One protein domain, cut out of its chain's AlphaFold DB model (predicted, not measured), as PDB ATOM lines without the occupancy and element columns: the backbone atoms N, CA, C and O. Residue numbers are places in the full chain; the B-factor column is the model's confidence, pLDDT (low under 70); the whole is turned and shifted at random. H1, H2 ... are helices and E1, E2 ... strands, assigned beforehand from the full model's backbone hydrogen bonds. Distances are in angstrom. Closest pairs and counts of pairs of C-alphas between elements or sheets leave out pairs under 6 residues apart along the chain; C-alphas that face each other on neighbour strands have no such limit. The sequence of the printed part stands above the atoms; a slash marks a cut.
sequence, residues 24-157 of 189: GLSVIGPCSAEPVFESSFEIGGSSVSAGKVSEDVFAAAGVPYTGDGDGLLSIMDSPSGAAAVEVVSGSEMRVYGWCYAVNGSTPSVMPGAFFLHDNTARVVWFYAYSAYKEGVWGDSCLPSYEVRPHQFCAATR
ATOM      1  N   GLY A  24     144.808 149.604 157.693       96.50
ATOM      2  CA  GLY A  24     145.560 148.421 158.094       96.50
ATOM      3  C   GLY A  24     144.827 147.665 159.186       96.50
ATOM      4  O   GLY A  24     144.334 148.285 160.124       96.50
ATOM      5  N   LEU A  25     144.793 146.342 159.082       98.25
ATOM      6  CA  LEU A  25     144.371 145.454 160.154       98.25
ATOM      7  C   LEU A  25     145.547 144.572 160.562       98.25
ATOM      8  O   LEU A  25     146.175 143.960 159.699       98.25
ATOM      9  N   SER A  26     145.831 144.477 161.857       98.50
ATOM     10  CA  SER A  26     146.809 143.527 162.388       98.50
ATOM     11  C   SER A  26     146.249 142.717 163.552       98.50
ATOM     12  O   SER A  26     145.354 143.166 164.269       98.50
ATOM     13  N   VAL A  27     146.778 141.505 163.727       98.56
ATOM     14  CA  VAL A  27     146.476 140.626 164.862       98.56
ATOM     15  C   VAL A  27     147.772 140.324 165.601       98.56
ATOM     16  O   VAL A  27     148.709 139.789 165.012       98.56
ATOM     17  N   ILE A  28     147.822 140.646 166.890       98.25
ATOM     18  CA  ILE A  28     148.954 140.383 167.779       98.25
ATOM     19  C   ILE A  28     148.582 139.229 168.709       98.25
ATOM     20  O   ILE A  28     147.619 139.305 169.475       98.25
ATOM     21  N   GLY A  29     149.339 138.138 168.610       96.69
ATOM     22  CA  GLY A  29     149.095 136.912 169.363       96.69
ATOM     23  C   GLY A  29     149.605 136.954 170.811       96.69
ATOM     24  O   GLY A  29     150.120 137.970 171.278       96.69
ATOM     25  N   PRO A  30     149.514 135.822 171.533       95.88
ATOM     26  CA  PRO A  30     149.814 135.766 172.962       95.88
ATOM     27  C   PRO A  30     151.290 135.851 173.365       95.88
ATOM     28  O   PRO A  30     151.591 136.005 174.547       95.88
ATOM     29  N   CYS A  31     152.221 135.676 172.423       95.69
ATOM     30  CA  CYS A  31     153.610 135.329 172.751       95.69
ATOM     31  C   CYS A  31     154.668 136.301 172.222       95.69
ATOM     32  O   CYS A  31     155.826 136.200 172.628       95.69
ATOM     33  N   SER A  32     154.295 137.223 171.334       96.19
ATOM     34  CA  SER A  32     155.182 138.239 170.762       96.19
ATOM     35  C   SER A  32     154.414 139.544 170.578       96.19
ATOM     36  O   SER A  32     153.207 139.516 170.355       96.19
ATOM     37  N   ALA A  33     155.124 140.671 170.649       96.50
ATOM     38  CA  ALA A  33     154.585 141.975 170.265       96.50
ATOM     39  C   ALA A  33     154.468 142.129 168.735       96.50
ATOM     40  O   ALA A  33     153.843 143.070 168.249       96.50
ATOM     41  N   GLU A  34     155.081 141.223 167.970       97.06
ATOM     42  CA  GLU A  34     154.992 141.204 166.514       97.06
ATOM     43  C   GLU A  34     153.629 140.663 166.054       97.06
ATOM     44  O   GLU A  34     153.152 139.654 166.592       97.06
ATOM     45  N   PRO A  35     152.996 141.290 165.046       97.31
ATOM     46  CA  PRO A  35     151.784 140.760 164.449       97.31
ATOM     47  C   PRO A  35     151.994 139.366 163.856       97.31
ATOM     48  O   PRO A  35     152.942 139.115 163.116       97.31
ATOM     49  N   VAL A  36     151.053 138.472 164.139       96.50
ATOM     50  CA  VAL A  36     150.962 137.142 163.515       96.50
ATOM     51  C   VAL A  36     150.139 137.173 162.223       96.50
ATOM     52  O   VAL A  36     150.211 136.250 161.418       96.50
ATOM     53  N   PHE A  37     149.380 138.249 162.006       97.50
ATOM     54  CA  PHE A  37     148.646 138.526 160.777       97.50
ATOM     55  C   PHE A  37     148.612 140.033 160.522       97.50
ATOM     56  O   PHE A  37     148.386 140.814 161.450       97.50
ATOM     57  N   GLU A  38     148.786 140.432 159.264       97.56
ATOM     58  CA  GLU A  38     148.601 141.805 158.798       97.56
ATOM     59  C   GLU A  38     147.905 141.809 157.436       97.56
ATOM     60  O   GLU A  38     148.214 141.004 156.557       97.56
ATOM     61  N   SER A  39     146.978 142.743 157.249       96.44
ATOM     62  CA  SER A  39     146.297 142.974 155.979       96.44
ATOM     63  C   SER A  39     145.959 144.453 155.802       96.44
ATOM     64  O   SER A  39     145.975 145.238 156.752       96.44
ATOM     65  N   SER A  40     145.654 144.839 154.568       95.56
ATOM     66  CA  SER A  40     145.186 146.178 154.216       95.56
ATOM     67  C   SER A  40     143.744 146.130 153.727       95.56
ATOM     68  O   SER A  40     143.376 145.193 153.018       95.56
ATOM     69  N   PHE A  41     142.956 147.159 154.023       93.44
ATOM     70  CA  PHE A  41     141.571 147.281 153.563       93.44
ATOM     71  C   PHE A  41     141.274 148.684 153.024       93.44
ATOM     72  O   PHE A  41     141.950 149.654 153.363       93.44
ATOM     73  N   GLU A  42     140.241 148.801 152.194       91.62
ATOM     74  CA  GLU A  42     139.715 150.085 151.723       91.62
ATOM     75  C   GLU A  42     138.336 150.328 152.350       91.62
ATOM     76  O   GLU A  42     137.491 149.432 152.368       91.62
ATOM     77  N   ILE A  43     138.088 151.540 152.851       88.00
ATOM     78  CA  ILE A  43     136.756 151.934 153.328       88.00
ATOM     79  C   ILE A  43     135.996 152.528 152.140       88.00
ATOM     80  O   ILE A  43     136.249 153.649 151.694       88.00
ATOM     81  N   GLY A  44     135.074 151.747 151.581       79.06
ATOM     82  CA  GLY A  44     134.273 152.153 150.432       79.06
ATOM     83  C   GLY A  44     133.163 153.134 150.808       79.06
ATOM     84  O   GLY A  44     132.042 152.703 151.034       79.06
ATOM     85  N   GLY A  45     133.456 154.440 150.826       73.81
ATOM     86  CA  GLY A  45     132.493 155.560 150.778       73.81
ATOM     87  C   GLY A  45     131.568 155.768 151.990       73.81
ATOM     88  O   GLY A  45     131.391 156.902 152.425       73.81
ATOM     89  N   SER A  46     130.977 154.709 152.541       73.38
ATOM     90  CA  SER A  46     130.191 154.718 153.776       73.38
ATOM     91  C   SER A  46     131.036 154.256 154.959       73.38
ATOM     92  O   SER A  46     131.841 153.335 154.827       73.38
ATOM     93  N   SER A  47     130.824 154.867 156.128       83.44
ATOM     94  CA  SER A  47     131.471 154.456 157.374       83.44
ATOM     95  C   SER A  47     131.169 152.990 157.679       83.44
ATOM     96  O   SER A  47     130.005 152.587 157.719       83.44
ATOM     97  N   VAL A  48     132.213 152.214 157.934       94.25
ATOM     98  CA  VAL A  48     132.142 150.796 158.299       94.25
ATOM     99  C   VAL A  48     132.634 150.641 159.734       94.25
ATOM    100  O   VAL A  48     133.517 151.385 160.164       94.25
ATOM    101  N   SER A  49     132.053 149.723 160.504       97.31
ATOM    102  CA  SER A  49     132.517 149.481 161.870       97.31
ATOM    103  C   SER A  49     133.844 148.716 161.890       97.31
ATOM    104  O   SER A  49     134.147 147.950 160.971       97.31
ATOM    105  N   ALA A  50     134.642 148.905 162.943       97.56
ATOM    106  CA  ALA A  50     135.891 148.174 163.143       97.56
ATOM    107  C   ALA A  50     135.647 146.657 163.169       97.56
ATOM    108  O   ALA A  50     136.419 145.892 162.588       97.56
ATOM    109  N   GLY A  51     134.536 146.233 163.775       97.94
ATOM    110  CA  GLY A  51     134.087 144.845 163.785       97.94
ATOM    111  C   GLY A  51     133.833 144.299 162.388       97.94
ATOM    112  O   GLY A  51     134.461 143.320 161.990       97.94
ATOM    113  N   LYS A  52     132.999 144.990 161.601       97.00
ATOM    114  CA  LYS A  52     132.643 144.546 160.248       97.00
ATOM    115  C   LYS A  52     133.849 144.473 159.311       97.00
ATOM    116  O   LYS A  52     133.974 143.512 158.557       97.00
ATOM    117  N   VAL A  53     134.758 145.453 159.373       97.00
ATOM    118  CA  VAL A  53     136.021 145.397 158.608       97.00
ATOM    119  C   VAL A  53     136.847 144.183 159.000       97.00
ATOM    120  O   VAL A  53     137.451 143.552 158.137       97.00
ATOM    121  N   SER A  54     136.879 143.849 160.287       98.19
ATOM    122  CA  SER A  54     137.647 142.707 160.776       98.19
ATOM    123  C   SER A  54     137.100 141.392 160.234       98.19
ATOM    124  O   SER A  54     137.868 140.602 159.693       98.19
ATOM    125  N   GLU A  55     135.781 141.195 160.292       98.00
ATOM    126  CA  GLU A  55     135.118 140.026 159.701       98.00
ATOM    127  C   GLU A  55     135.404 139.906 158.199       98.00
ATOM    128  O   GLU A  55     135.792 138.836 157.734       98.00
ATOM    129  N   ASP A  56     135.278 141.005 157.447       96.50
ATOM    130  CA  ASP A  56     135.523 141.010 156.000       96.50
ATOM    131  C   ASP A  56     136.972 140.652 155.663       96.50
ATOM    132  O   ASP A  56     137.228 139.850 154.762       96.50
ATOM    133  N   VAL A  57     137.927 141.221 156.405       97.12
ATOM    134  CA  VAL A  57     139.355 140.945 156.227       97.12
ATOM    135  C   VAL A  57     139.676 139.492 156.566       97.12
ATOM    136  O   VAL A  57     140.385 138.841 155.799       97.12
ATOM    137  N   PHE A  58     139.158 138.960 157.676       97.88
ATOM    138  CA  PHE A  58     139.419 137.576 158.074       97.88
ATOM    139  C   PHE A  58     138.773 136.571 157.127       97.88
ATOM    140  O   PHE A  58     139.442 135.625 156.711       97.88
ATOM    141  N   ALA A  59     137.527 136.809 156.713       96.94
ATOM    142  CA  ALA A  59     136.844 135.975 155.733       96.94
ATOM    143  C   ALA A  59     137.590 135.960 154.389       96.94
ATOM    144  O   ALA A  59     137.828 134.891 153.828       96.94
ATOM    145  N   ALA A  60     138.019 137.127 153.892       96.38
ATOM    146  CA  ALA A  60     138.753 137.222 152.631       96.38
ATOM    147  C   ALA A  60     140.153 136.588 152.699       96.38
ATOM    148  O   ALA A  60     140.634 136.049 151.702       96.38
ATOM    149  N   ALA A  61     140.803 136.643 153.863       96.31
ATOM    150  CA  ALA A  61     142.126 136.069 154.083       96.31
ATOM    151  C   ALA A  61     142.103 134.613 154.579       96.31
ATOM    152  O   ALA A  61     143.166 134.052 154.819       96.31
ATOM    153  N   GLY A  62     140.931 133.994 154.759       96.88
ATOM    154  CA  GLY A  62     140.829 132.632 155.293       96.88
ATOM    155  C   GLY A  62     141.386 132.480 156.715       96.88
ATOM    156  O   GLY A  62     141.830 131.393 157.080       96.88
ATOM    157  N   VAL A  63     141.393 133.556 157.508       96.88
ATOM    158  CA  VAL A  63     141.811 133.518 158.916       96.88
ATOM    159  C   VAL A  63     140.664 132.919 159.729       96.88
ATOM    160  O   VAL A  63     139.582 133.507 159.743       96.88
ATOM    161  N   PRO A  64     140.848 131.772 160.407       97.25
ATOM    162  CA  PRO A  64     139.778 131.189 161.201       97.25
ATOM    163  C   PRO A  64     139.501 132.066 162.425       97.25
ATOM    164  O   PRO A  64     140.424 132.484 163.128       97.25
ATOM    165  N   TYR A  65     138.226 132.353 162.682       98.19
ATOM    166  CA  TYR A  65     137.781 133.103 163.852       98.19
ATOM    167  C   TYR A  65     136.418 132.600 164.341       98.19
ATOM    168  O   TYR A  65     135.655 131.989 163.594       98.19
ATOM    169  N   THR A  66     136.106 132.879 165.606       98.19
ATOM    170  CA  THR A  66     134.772 132.678 166.191       98.19
ATOM    171  C   THR A  66     134.317 133.961 166.869       98.19
ATOM    172  O   THR A  66     135.101 134.566 167.604       98.19
ATOM    173  N   GLY A  67     133.057 134.337 166.681       97.50
ATOM    174  CA  GLY A  67     132.499 135.609 167.136       97.50
ATOM    175  C   GLY A  67     131.788 136.314 165.987       97.50
ATOM    176  O   GLY A  67     131.468 135.678 164.981       97.50
ATOM    177  N   ASP A  68     131.568 137.610 166.147       97.81
ATOM    178  CA  ASP A  68     130.918 138.471 165.163       97.81
ATOM    179  C   ASP A  68     131.474 139.906 165.234       97.81
ATOM    180  O   ASP A  68     132.453 140.190 165.934       97.81
ATOM    181  N   GLY A  69     130.856 140.825 164.492       95.81
ATOM    182  CA  GLY A  69     131.230 142.234 164.467       95.81
ATOM    183  C   GLY A  69     131.189 142.930 165.833       95.81
ATOM    184  O   GLY A  69     131.885 143.928 165.999       95.81
ATOM    185  N   ASP A  70     130.448 142.430 166.823       97.94
ATOM    186  CA  ASP A  70     130.415 143.014 168.169       97.94
ATOM    187  C   ASP A  70     131.514 142.463 169.083       97.94
ATOM    188  O   ASP A  70     131.849 143.093 170.087       97.94
ATOM    189  N   GLY A  71     132.144 141.342 168.730       97.00
ATOM    190  CA  GLY A  71     133.274 140.814 169.481       97.00
ATOM    191  C   GLY A  71     133.811 139.490 168.950       97.00
ATOM    192  O   GLY A  71     133.073 138.611 168.508       97.00
ATOM    193  N   LEU A  72     135.127 139.318 169.067       98.06
ATOM    194  CA  LEU A  72     135.812 138.093 168.669       98.06
ATOM    195  C   LEU A  72     136.171 137.268 169.899       98.06
ATOM    196  O   LEU A  72     136.881 137.720 170.795       98.06
ATOM    197  N   LEU A  73     135.684 136.032 169.930       97.56
ATOM    198  CA  LEU A  73     135.985 135.067 170.985       97.56
ATOM    199  C   LEU A  73     137.299 134.333 170.714       97.56
ATOM    200  O   LEU A  73     138.007 133.978 171.652       97.56
ATOM    201  N   SER A  74     137.621 134.104 169.439       97.81
ATOM    202  CA  SER A  74     138.859 133.453 169.018       97.81
ATOM    203  C   SER A  74     139.294 133.942 167.640       97.81
ATOM    204  O   SER A  74     138.448 134.142 166.771       97.81
ATOM    205  N   ILE A  75     140.604 134.100 167.444       98.00
ATOM    206  CA  ILE A  75     141.260 134.361 166.160       98.00
ATOM    207  C   ILE A  75     142.430 133.376 166.054       98.00
ATOM    208  O   ILE A  75     143.191 133.236 167.013       98.00
ATOM    209  N   MET A  76     142.577 132.691 164.916       96.06
ATOM    210  CA  MET A  76     143.596 131.650 164.695       96.06
ATOM    211  C   MET A  76     143.576 130.559 165.773       96.06
ATOM    212  O   MET A  76     144.613 130.199 166.328       96.06
ATOM    213  N   ASP A  77     142.370 130.087 166.106       95.00
ATOM    214  CA  ASP A  77     142.123 129.034 167.100       95.00
ATOM    215  C   ASP A  77     142.727 129.323 168.487       95.00
ATOM    216  O   ASP A  77     143.038 128.420 169.266       95.00
ATOM    217  N   SER A  78     142.878 130.609 168.822       95.00
ATOM    218  CA  SER A  78     143.279 131.043 170.159       95.00
ATOM    219  C   SER A  78     142.343 130.487 171.247       95.00
ATOM    220  O   SER A  78     141.135 130.343 171.009       95.00
ATOM    221  N   PRO A  79     142.853 130.219 172.462       95.00
ATOM    222  CA  PRO A  79     142.025 129.757 173.569       95.00
ATOM    223  C   PRO A  79     140.906 130.744 173.912       95.00
ATOM    224  O   PRO A  79     141.097 131.960 173.895       95.00
ATOM    225  N   SER A  80     139.745 130.207 174.274       95.25
ATOM    226  CA  SER A  80     138.572 130.972 174.702       95.25
ATOM    227  C   SER A  80     137.848 130.254 175.849       95.25
ATOM    228  O   SER A  80     138.125 129.089 176.160       95.25
ATOM    229  N   GLY A  81     136.944 130.960 176.533       95.44
ATOM    230  CA  GLY A  81     136.190 130.410 177.663       95.44
ATOM    231  C   GLY A  81     137.099 129.894 178.785       95.44
ATOM    232  O   GLY A  81     138.048 130.564 179.185       95.44
ATOM    233  N   ALA A  82     136.835 128.684 179.285       95.88
ATOM    234  CA  ALA A  82     137.614 128.089 180.376       95.88
ATOM    235  C   ALA A  82     139.088 127.826 180.010       95.88
ATOM    236  O   ALA A  82     139.944 127.849 180.889       95.88
ATOM    237  N   ALA A  83     139.400 127.611 178.726       95.50
ATOM    238  CA  ALA A  83     140.775 127.420 178.261       95.50
ATOM    239  C   ALA A  83     141.583 128.733 178.230       95.50
ATOM    240  O   ALA A  83     142.809 128.704 178.154       95.50
ATOM    241  N   ALA A  84     140.902 129.880 178.306       96.81
ATOM    242  CA  ALA A  84     141.502 131.209 178.361       96.81
ATOM    243  C   ALA A  84     141.670 131.728 179.800       96.81
ATOM    244  O   ALA A  84     141.836 132.925 180.003       96.81
ATOM    245  N   VAL A  85     141.618 130.861 180.812       97.44
ATOM    246  CA  VAL A  85     141.864 131.243 182.208       97.44
ATOM    247  C   VAL A  85     143.225 130.711 182.646       97.44
ATOM    248  O   VAL A  85     143.509 129.530 182.480       97.44
ATOM    249  N   GLU A  86     144.066 131.577 183.210       96.50
ATOM    250  CA  GLU A  86     145.322 131.207 183.872       96.50
ATOM    251  C   GLU A  86     145.170 131.429 185.379       96.50
ATOM    252  O   GLU A  86     144.887 132.539 185.832       96.50
ATOM    253  N   VAL A  87     145.389 130.380 186.171       96.56
ATOM    254  CA  VAL A  87     145.502 130.501 187.629       96.56
ATOM    255  C   VAL A  87     146.973 130.714 187.962       96.56
ATOM    256  O   VAL A  87     147.768 129.779 187.915       96.56
ATOM    257  N   VAL A  88     147.336 131.957 188.278       96.12
ATOM    258  CA  VAL A  88     148.722 132.344 188.576       96.12
ATOM    259  C   VAL A  88     149.089 131.936 190.004       96.12
ATOM    260  O   VAL A  88     150.187 131.447 190.259       96.12
ATOM    261  N   SER A  89     148.164 132.124 190.949       97.06
ATOM    262  CA  SER A  89     148.296 131.701 192.345       97.06
ATOM    263  C   SER A  89     146.919 131.518 192.996       97.06
ATOM    264  O   SER A  89     145.889 131.737 192.364       97.06
ATOM    265  N   GLY A  90     146.871 131.157 194.284       96.69
ATOM    266  CA  GLY A  90     145.606 131.053 195.025       96.69
ATOM    267  C   GLY A  90     144.843 132.379 195.178       96.69
ATOM    268  O   GLY A  90     143.659 132.355 195.503       96.69
ATOM    269  N   SER A  91     145.495 133.522 194.945       97.06
ATOM    270  CA  SER A  91     144.893 134.860 195.021       97.06
ATOM    271  C   SER A  91     145.005 135.660 193.721       97.06
ATOM    272  O   SER A  91     144.585 136.816 193.703       97.06
ATOM    273  N   GLU A  92     145.554 135.075 192.651       97.62
ATOM    274  CA  GLU A  92     145.740 135.739 191.358       97.62
ATOM    275  C   GLU A  92     145.301 134.834 190.205       97.62
ATOM    276  O   GLU A  92     145.771 133.703 190.069       97.62
ATOM    277  N   MET A  93     144.439 135.359 189.337       97.31
ATOM    278  CA  MET A  93     144.068 134.727 188.073       97.31
ATOM    279  C   MET A  93     144.037 135.755 186.945       97.31
ATOM    280  O   MET A  93     143.802 136.942 187.173       97.31
ATOM    281  N   ARG A  94     144.250 135.293 185.717       98.06
ATOM    282  CA  ARG A  94     144.141 136.101 184.503       98.06
ATOM    283  C   ARG A  94     143.113 135.476 183.583       98.06
ATOM    284  O   ARG A  94     143.126 134.265 183.365       98.06
ATOM    285  N   VAL A  95     142.216 136.302 183.062       97.94
ATOM    286  CA  VAL A  95     141.224 135.888 182.067       97.94
ATOM    287  C   VAL A  95     141.588 136.543 180.756       97.94
ATOM    288  O   VAL A  95     141.646 137.769 180.677       97.94
ATOM    289  N   TYR A  96     141.853 135.714 179.757       98.25
ATOM    290  CA  TYR A  96     142.316 136.133 178.451       98.25
ATOM    291  C   TYR A  96     141.166 136.260 177.456       98.25
ATOM    292  O   TYR A  96     140.159 135.555 177.532       98.25
ATOM    293  N   GLY A  97     141.340 137.165 176.503       97.69
ATOM    294  CA  GLY A  97     140.408 137.415 175.417       97.69
ATOM    295  C   GLY A  97     141.006 138.365 174.390       97.69
ATOM    296  O   GLY A  97     142.170 138.759 174.482       97.69
ATOM    297  N   TRP A  98     140.208 138.740 173.399       98.31
ATOM    298  CA  TRP A  98     140.630 139.671 172.363       98.31
ATOM    299  C   TRP A  98     140.180 141.087 172.690       98.31
ATOM    300  O   TRP A  98     138.993 141.346 172.884       98.31
ATOM    301  N   CYS A  99     141.138 142.006 172.715       98.44
ATOM    302  CA  CYS A  99     140.872 143.435 172.729       98.44
ATOM    303  C   CYS A  99     141.203 144.029 171.363       98.44
ATOM    304  O   CYS A  99     141.984 143.459 170.595       98.44
ATOM    305  N   TYR A 100     140.606 145.181 171.066       98.69
ATOM    306  CA  TYR A 100     140.869 145.903 169.831       98.69
ATOM    307  C   TYR A 100     141.284 147.345 170.114       98.69
ATOM    308  O   TYR A 100     140.834 147.964 171.076       98.69
ATOM    309  N   ALA A 101     142.138 147.881 169.255       98.56
ATOM    310  CA  ALA A 101     142.526 149.278 169.249       98.56
ATOM    311  C   ALA A 101     142.365 149.857 167.843       98.56
ATOM    312  O   ALA A 101     142.563 149.166 166.843       98.56
ATOM    313  N   VAL A 102     142.035 151.144 167.771       98.06
ATOM    314  CA  VAL A 102     142.011 151.912 166.526       98.06
ATOM    315  C   VAL A 102     142.946 153.102 166.675       98.06
ATOM    316  O   VAL A 102     142.814 153.889 167.609       98.06
ATOM    317  N   ASN A 103     143.920 153.221 165.769       97.38
ATOM    318  CA  ASN A 103     144.927 154.289 165.775       97.38
ATOM    319  C   ASN A 103     145.642 154.442 167.135       97.38
ATOM    320  O   ASN A 103     145.888 155.550 167.607       97.38
ATOM    321  N   GLY A 104     145.953 153.315 167.783       97.06
ATOM    322  CA  GLY A 104     146.656 153.276 169.070       97.06
ATOM    323  C   GLY A 104     145.787 153.539 170.303       97.06
ATOM    324  O   GLY A 104     146.316 153.551 171.408       97.06
ATOM    325  N   SER A 105     144.476 153.735 170.144       97.62
ATOM    326  CA  SER A 105     143.540 153.912 171.262       97.62
ATOM    327  C   SER A 105     142.590 152.724 171.369       97.62
ATOM    328  O   SER A 105     142.038 152.304 170.357       97.62
ATOM    329  N   THR A 106     142.371 152.210 172.580       97.94
ATOM    330  CA  THR A 106     141.393 151.147 172.876       97.94
ATOM    331  C   THR A 106     140.033 151.787 173.163       97.94
ATOM    332  O   THR A 106     139.878 152.408 174.219       97.94
ATOM    333  N   PRO A 107     139.046 151.712 172.253       97.19
ATOM    334  CA  PRO A 107     137.760 152.355 172.489       97.19
ATOM    335  C   PRO A 107     136.964 151.632 173.583       97.19
ATOM    336  O   PRO A 107     137.081 150.425 173.762       97.19
ATOM    337  N   SER A 108     136.106 152.370 174.290       96.31
ATOM    338  CA  SER A 108     135.233 151.823 175.342       96.31
ATOM    339  C   SER A 108     133.917 151.228 174.823       96.31
ATOM    340  O   SER A 108     133.102 150.751 175.611       96.31
ATOM    341  N   VAL A 109     133.685 151.285 173.511       97.56
ATOM    342  CA  VAL A 109     132.505 150.721 172.842       97.56
ATOM    343  C   VAL A 109     132.862 149.408 172.157       97.56
ATOM    344  O   VAL A 109     134.032 149.145 171.883       97.56
ATOM    345  N   MET A 110     131.860 148.591 171.838       98.00
ATOM    346  CA  MET A 110     132.075 147.375 171.054       98.00
ATOM    347  C   MET A 110     132.584 147.708 169.641       98.00
ATOM    348  O   MET A 110     132.198 148.741 169.085       98.00
ATOM    349  N   PRO A 111     133.421 146.849 169.033       98.38
ATOM    350  CA  PRO A 111     133.968 147.062 167.692       98.38
ATOM    351  C   PRO A 111     132.885 147.233 166.616       98.38
ATOM    352  O   PRO A 111     133.102 147.977 165.658       98.38
ATOM    353  N   GLY A 112     131.707 146.628 166.787       98.12
ATOM    354  CA  GLY A 112     130.560 146.783 165.887       98.12
ATOM    355  C   GLY A 112     129.902 148.162 165.965       98.12
ATOM    356  O   GLY A 112     129.310 148.619 164.989       98.12
ATOM    357  N   ALA A 113     130.092 148.873 167.081       97.88
ATOM    358  CA  ALA A 113     129.612 150.234 167.311       97.88
ATOM    359  C   ALA A 113     130.680 151.318 167.053       97.88
ATOM    360  O   ALA A 113     130.367 152.509 167.101       97.88
ATOM    361  N   PHE A 114     131.935 150.938 166.782       97.50
ATOM    362  CA  PHE A 114     133.016 151.876 166.482       97.50
ATOM    363  C   PHE A 114     133.179 152.058 164.970       97.50
ATOM    364  O   PHE A 114     133.728 151.189 164.295       97.50
ATOM    365  N   PHE A 115     132.729 153.188 164.428       96.88
ATOM    366  CA  PHE A 115     132.786 153.469 162.992       96.88
ATOM    367  C   PHE A 115     134.109 154.115 162.572       96.88
ATOM    368  O   PHE A 115     134.574 155.086 163.166       96.88
ATOM    369  N   LEU A 116     134.708 153.575 161.513       95.38
ATOM    370  CA  LEU A 116     135.916 154.105 160.898       95.38
ATOM    371  C   LEU A 116     135.545 155.222 159.914       95.38
ATOM    372  O   LEU A 116     134.694 155.045 159.040       95.38
ATOM    373  N   HIS A 117     136.212 156.367 160.050       90.00
ATOM    374  CA  HIS A 117     136.008 157.548 159.199       90.00
ATOM    375  C   HIS A 117     137.231 157.903 158.345       90.00
ATOM    376  O   HIS A 117     137.146 158.765 157.476       90.00
ATOM    377  N   ASP A 118     138.365 157.254 158.600       88.12
ATOM    378  CA  ASP A 118     139.644 157.524 157.956       88.12
ATOM    379  C   ASP A 118     140.077 156.298 157.149       88.12
ATOM    380  O   ASP A 118     140.238 155.209 157.703       88.12
ATOM    381  N   ASN A 119     140.313 156.485 155.850       88.94
ATOM    382  CA  ASN A 119     140.791 155.440 154.942       88.94
ATOM    383  C   ASN A 119     142.218 154.968 155.258       88.94
ATOM    384  O   ASN A 119     142.710 154.066 154.597       88.94
ATOM    385  N   THR A 120     142.891 155.567 156.240       93.38
ATOM    386  CA  THR A 120     144.202 155.154 156.754       93.38
ATOM    387  C   THR A 120     144.136 154.557 158.163       93.38
ATOM    388  O   THR A 120     145.175 154.283 158.767       93.38
ATOM    389  N   ALA A 121     142.925 154.318 158.687       95.44
ATOM    390  CA  ALA A 121     142.726 153.768 160.022       95.44
ATOM    391  C   ALA A 121     143.489 152.448 160.232       95.44
ATOM    392  O   ALA A 121     143.516 151.565 159.371       95.44
ATOM    393  N   ARG A 122     144.089 152.310 161.414       97.50
ATOM    394  CA  ARG A 122     144.811 151.115 161.858       97.50
ATOM    395  C   ARG A 122     143.998 150.405 162.927       97.50
ATOM    396  O   ARG A 122     143.934 150.889 164.053       97.50
ATOM    397  N   VAL A 123     143.394 149.281 162.568       98.19
ATOM    398  CA  VAL A 123     142.702 148.375 163.488       98.19
ATOM    399  C   VAL A 123     143.700 147.327 163.968       98.19
ATOM    400  O   VAL A 123     144.365 146.681 163.164       98.19
ATOM    401  N   VAL A 124     143.820 147.154 165.276       98.75
ATOM    402  CA  VAL A 124     144.692 146.145 165.883       98.75
ATOM    403  C   VAL A 124     143.847 145.280 166.790       98.75
ATOM    404  O   VAL A 124     143.274 145.794 167.744       98.75
ATOM    405  N   TRP A 125     143.806 143.981 166.529       98.69
ATOM    406  CA  TRP A 125     143.348 142.991 167.495       98.69
ATOM    407  C   TRP A 125     144.551 142.453 168.245       98.69
ATOM    408  O   TRP A 125     145.542 142.068 167.633       98.69
ATOM    409  N   PHE A 126     144.493 142.422 169.565       98.62
ATOM    410  CA  PHE A 126     145.585 141.897 170.369       98.62
ATOM    411  C   PHE A 126     145.041 141.009 171.476       98.62
ATOM    412  O   PHE A 126     144.044 141.328 172.130       98.62
ATOM    413  N   TYR A 127     145.692 139.862 171.659       98.19
ATOM    414  CA  TYR A 127     145.311 138.934 172.704       98.19
ATOM    415  C   TYR A 127     145.751 139.518 174.040       98.19
ATOM    416  O   TYR A 127     146.927 139.838 174.248       98.19
ATOM    417  N   ALA A 128     144.804 139.690 174.943       98.25
ATOM    418  CA  ALA A 128     144.975 140.463 176.155       98.25
ATOM    419  C   ALA A 128     144.360 139.743 177.348       98.25
ATOM    420  O   ALA A 128     143.695 138.721 177.188       98.25
ATOM    421  N   TYR A 129     144.589 140.266 178.547       98.12
ATOM    422  CA  TYR A 129     143.978 139.744 179.759       98.12
ATOM    423  C   TYR A 129     143.466 140.843 180.680       98.12
ATOM    424  O   TYR A 129     143.919 141.988 180.635       98.12
ATOM    425  N   SER A 130     142.536 140.439 181.538       97.75
ATOM    426  CA  SER A 130     142.197 141.133 182.777       97.75
ATOM    427  C   SER A 130     142.747 140.327 183.947       97.75
ATOM    428  O   SER A 130     142.620 139.097 183.976       97.75
ATOM    429  N   ALA A 131     143.359 141.005 184.913       97.31
ATOM    430  CA  ALA A 131     143.878 140.367 186.118       97.31
ATOM    431  C   ALA A 131     142.881 140.493 187.271       97.31
ATOM    432  O   ALA A 131     142.338 141.565 187.522       97.31
ATOM    433  N   TYR A 132     142.682 139.409 188.008       97.12
ATOM    434  CA  TYR A 132     142.037 139.422 189.311       97.12
ATOM    435  C   TYR A 132     143.094 139.128 190.362       97.12
ATOM    436  O   TYR A 132     143.776 138.106 190.274       97.12
ATOM    437  N   LYS A 133     143.224 140.011 191.351       97.75
ATOM    438  CA  LYS A 133     144.194 139.889 192.434       97.75
ATOM    439  C   LYS A 133     143.545 140.266 193.759       97.75
ATOM    440  O   LYS A 133     142.946 141.330 193.872       97.75
ATOM    441  N   GLU A 134     143.657 139.385 194.751       97.38
ATOM    442  CA  GLU A 134     143.228 139.654 196.136       97.38
ATOM    443  C   GLU A 134     141.765 140.121 196.269       97.38
ATOM    444  O   GLU A 134     141.441 140.964 197.101       97.38
ATOM    445  N   GLY A 135     140.850 139.578 195.460       96.25
ATOM    446  CA  GLY A 135     139.440 139.981 195.521       96.25
ATOM    447  C   GLY A 135     139.027 141.047 194.510       96.25
ATOM    448  O   GLY A 135     137.839 141.348 194.412       96.25
ATOM    449  N   VAL A 136     139.975 141.626 193.768       97.75
ATOM    450  CA  VAL A 136     139.743 142.818 192.946       97.75
ATOM    451  C   VAL A 136     140.147 142.569 191.497       97.75
ATOM    452  O   VAL A 136     141.231 142.060 191.219       97.75
ATOM    453  N   TRP A 137     139.275 142.956 190.565       96.38
ATOM    454  CA  TRP A 137     139.610 143.041 189.145       96.38
ATOM    455  C   TRP A 137     140.414 144.316 188.884       96.38
ATOM    456  O   TRP A 137     139.959 145.411 189.213       96.38
ATOM    457  N   GLY A 138     141.615 144.154 188.337       94.44
ATOM    458  CA  GLY A 138     142.475 145.243 187.893       94.44
ATOM    459  C   GLY A 138     142.180 145.661 186.454       94.44
ATOM    460  O   GLY A 138     141.089 145.427 185.931       94.44
ATOM    461  N   ASP A 139     143.186 146.264 185.822       89.00
ATOM    462  CA  ASP A 139     143.103 146.737 184.443       89.00
ATOM    463  C   ASP A 139     142.721 145.610 183.472       89.00
ATOM    464  O   ASP A 139     143.106 144.444 183.631       89.00
ATOM    465  N   SER A 140     141.947 145.984 182.455       93.12
ATOM    466  CA  SER A 140     141.567 145.129 181.337       93.12
ATOM    467  C   SER A 140     142.391 145.465 180.099       93.12
ATOM    468  O   SER A 140     142.978 146.540 179.984       93.12
ATOM    469  N   CYS A 141     142.421 144.534 179.145       96.81
ATOM    470  CA  CYS A 141     143.147 144.699 177.890       96.81
ATOM    471  C   CYS A 141     144.662 144.917 178.058       96.81
ATOM    472  O   CYS A 141     145.277 145.638 177.273       96.81
ATOM    473  N   LEU A 142     145.285 144.255 179.039       97.50
ATOM    474  CA  LEU A 142     146.744 144.190 179.128       97.50
ATOM    475  C   LEU A 142     147.280 143.185 178.100       97.50
ATOM    476  O   LEU A 142     146.812 142.040 178.095       97.50
ATOM    477  N   PRO A 143     148.237 143.546 177.226       97.81
ATOM    478  CA  PRO A 143     148.711 142.633 176.196       97.81
ATOM    479  C   PRO A 143     149.347 141.375 176.793       97.81
ATOM    480  O   PRO A 143     150.259 141.418 177.619       97.81
ATOM    481  N   SER A 144     148.876 140.211 176.360       97.56
ATOM    482  CA  SER A 144     149.306 138.928 176.931       97.56
ATOM    483  C   SER A 144     150.767 138.581 176.629       97.56
ATOM    484  O   SER A 144     151.405 137.893 177.432       97.56
ATOM    485  N   TYR A 145     151.337 139.125 175.546       96.88
ATOM    486  CA  TYR A 145     152.753 138.957 175.206       96.88
ATOM    487  C   TYR A 145     153.711 139.594 176.221       96.88
ATOM    488  O   TYR A 145     154.906 139.312 176.175       96.88
ATOM    489  N   GLU A 146     153.232 140.438 177.139       96.69
ATOM    490  CA  GLU A 146     154.068 141.004 178.203       96.69
ATOM    491  C   GLU A 146     154.349 139.972 179.300       96.69
ATOM    492  O   GLU A 146     155.468 139.884 179.810       96.69
ATOM    493  N   VAL A 147     153.356 139.136 179.622       96.00
ATOM    494  CA  VAL A 147     153.477 138.082 180.644       96.00
ATOM    495  C   VAL A 147     153.836 136.720 180.055       96.00
ATOM    496  O   VAL A 147     154.396 135.891 180.769       96.00
ATOM    497  N   ARG A 148     153.582 136.504 178.755       94.88
ATOM    498  CA  ARG A 148     153.912 135.282 177.990       94.88
ATOM    499  C   ARG A 148     153.513 134.010 178.748       94.88
ATOM    500  O   ARG A 148     154.382 133.223 179.138       94.88
ATOM    501  N   PRO A 149     152.210 133.812 178.994       93.25
ATOM    502  CA  PRO A 149     151.737 132.736 179.852       93.25
ATOM    503  C   PRO A 149     152.146 131.378 179.275       93.25
ATOM    504  O   PRO A 149     152.027 131.113 178.072       93.25
ATOM    505  N   HIS A 150     152.639 130.494 180.142       91.56
ATOM    506  CA  HIS A 150     153.221 129.219 179.718       91.56
ATOM    507  C   HIS A 150     152.206 128.360 178.949       91.56
ATOM    508  O   HIS A 150     152.563 127.716 177.967       91.56
ATOM    509  N   GLN A 151     150.930 128.408 179.339       89.56
ATOM    510  CA  GLN A 151     149.850 127.665 178.684       89.56
ATOM    511  C   GLN A 151     149.646 128.013 177.201       89.56
ATOM    512  O   GLN A 151     149.156 127.170 176.457       89.56
ATOM    513  N   PHE A 152     150.054 129.206 176.754       89.31
ATOM    514  CA  PHE A 152     149.953 129.607 175.346       89.31
ATOM    515  C   PHE A 152     151.310 129.614 174.645       89.31
ATOM    516  O   PHE A 152     151.372 129.408 173.442       89.31
ATOM    517  N   CYS A 153     152.405 129.837 175.378       90.56
ATOM    518  CA  CYS A 153     153.716 130.101 174.780       90.56
ATOM    519  C   CYS A 153     154.739 128.969 174.948       90.56
ATOM    520  O   CYS A 153     155.873 129.102 174.494       90.56
ATOM    521  N   ALA A 154     154.385 127.850 175.587       79.56
ATOM    522  CA  ALA A 154     155.316 126.739 175.806       79.56
ATOM    523  C   ALA A 154     155.590 125.880 174.557       79.56
ATOM    524  O   ALA A 154     156.660 125.271 174.462       79.56
ATOM    525  N   ALA A 155     154.662 125.837 173.594       59.94
ATOM    526  CA  ALA A 155     154.755 124.969 172.415       59.94
ATOM    527  C   ALA A 155     155.948 125.305 171.496       59.94
ATOM    528  O   ALA A 155     156.504 124.421 170.842       59.94
ATOM    529  N   THR A 156     156.451 126.541 171.542       52.59
ATOM    530  CA  THR A 156     157.584 126.991 170.721       52.59
ATOM    531  C   THR A 156     158.918 126.314 171.063       52.59
ATOM    532  O   THR A 156     159.868 126.447 170.298       52.59
ATOM    533  N   ARG A 157     159.029 125.561 172.172       46.34
ATOM    534  CA  ARG A 157     160.257 124.812 172.519       46.34
ATOM    535  C   ARG A 157     160.303 123.368 172.015       46.34
ATOM    536  O   ARG A 157     161.382 122.785 172.020       46.34
TER     537      ARG A 157
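What this domain is: This is residues 24 to 157 of the 189 residues of an uncharacterized protein of Elusimicrobia bacterium HGW-Elusimicrobia-3 (UniProt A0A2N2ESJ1). A twisted, curled sheet of five strands makes the long axis, with its two long strands E6 and E7 side by side; helix H1 crosses one face of it near one end, over E2 and E1. Beside H1, the small hairpin of E3 and E4 packs on E6 through E4, while the short helices H2, H3 and H4 lie farther along. The 134 printed residues hold four named helices and seven named strands in the order E1 E2 H1 E3 E4 H2 E5 E6 E7 H3 H4. The large sheet, E2 E1 E7 E6 E5, is mixed, E3 and E4 are antiparallel, and the class is mixed, helices and strands. The whole is compact, with a radius of gyration of the C-alphas of 15.3 A, and elongated, spanning 52 by 33 by 22 A.

How they stand to each other: Start at E1, residues 24 to 28, which forms a hairpin with E2, residues 35 to 41; N 27 and O 37 are 2.9 A apart. On its other side E1 is parallel to E7, residues 122 to 133, at 29 degrees, with N 28 and O 125 at 2.8 A. H1, residues 50 to 61, is on the sheet at a height of 9.3 A and runs across the strands, at 83 degrees to E1 on the local plane; together they are two layers, a helix on one face of a sheet. Its closest C-alphas to E2 are those of Val 57 and Phe 41, 7.2 A apart. Next look at the hairpin E3, residues 65 to 68, and E4, residues 71 to 75, where N 66 and O 74 are 2.9 A apart. The closest C-alphas of E4 and E6, residues 92 to 102, are those of Leu 72 and Trp 98, at 6.3 A. H2, residues 81 to 84, only grazes the large sheet. E5, residues 85 to 89, E6 and E7 make a meander, each strand the antiparallel neighbour of the one before; N 94 and O 86 are 2.8 A apart, and so are N 101 and O 124. E6 bends by 59 degrees at residue 97. H3, residues 144 to 147, stands at the sheet's level; the C-alphas of Ser 144 and Ala 128, its closest pair with E7, are 4.7 A apart. H4, residues 150 to 153, is apart from H3 and only just not on the sheet, with 4 pairs of C-alphas within 10 A. Every O i to N i+4 pair of H1 is within hydrogen-bond range; H2, H3 and H4 are too short for such a pair.

Where its parts are: Find C-alpha 24 at (145.560, 148.421, 158.094), where E1 begins its 13.0 A; E2 then covers 16.3 A and H1 16.4 A. E3 and E4 cover 8.8 A and 10.8 A, H2 5.4 A and E5 12.0 A. From C-alpha 92 at (145.740, 135.739, 191.358) E6 runs 29.9 A, and E7 runs 32.6 A. H3 covers 5.6 A, and H4 covers 5.0 A, ending at C-alpha 153, (153.716, 130.101, 174.780).

The domain as a whole: The two C-alphas farthest apart, those of Gly 45 and Gly 90, are 52.3 A apart. The printed part has no cut, and its one long link is residues 103 to 121, between E6 and E7. Within it, residues 115 to 116 pair antiparallel with residues 48 to 49. The mean pLDDT of the printed part is 94.8, and residues 155 to 157 are under 70.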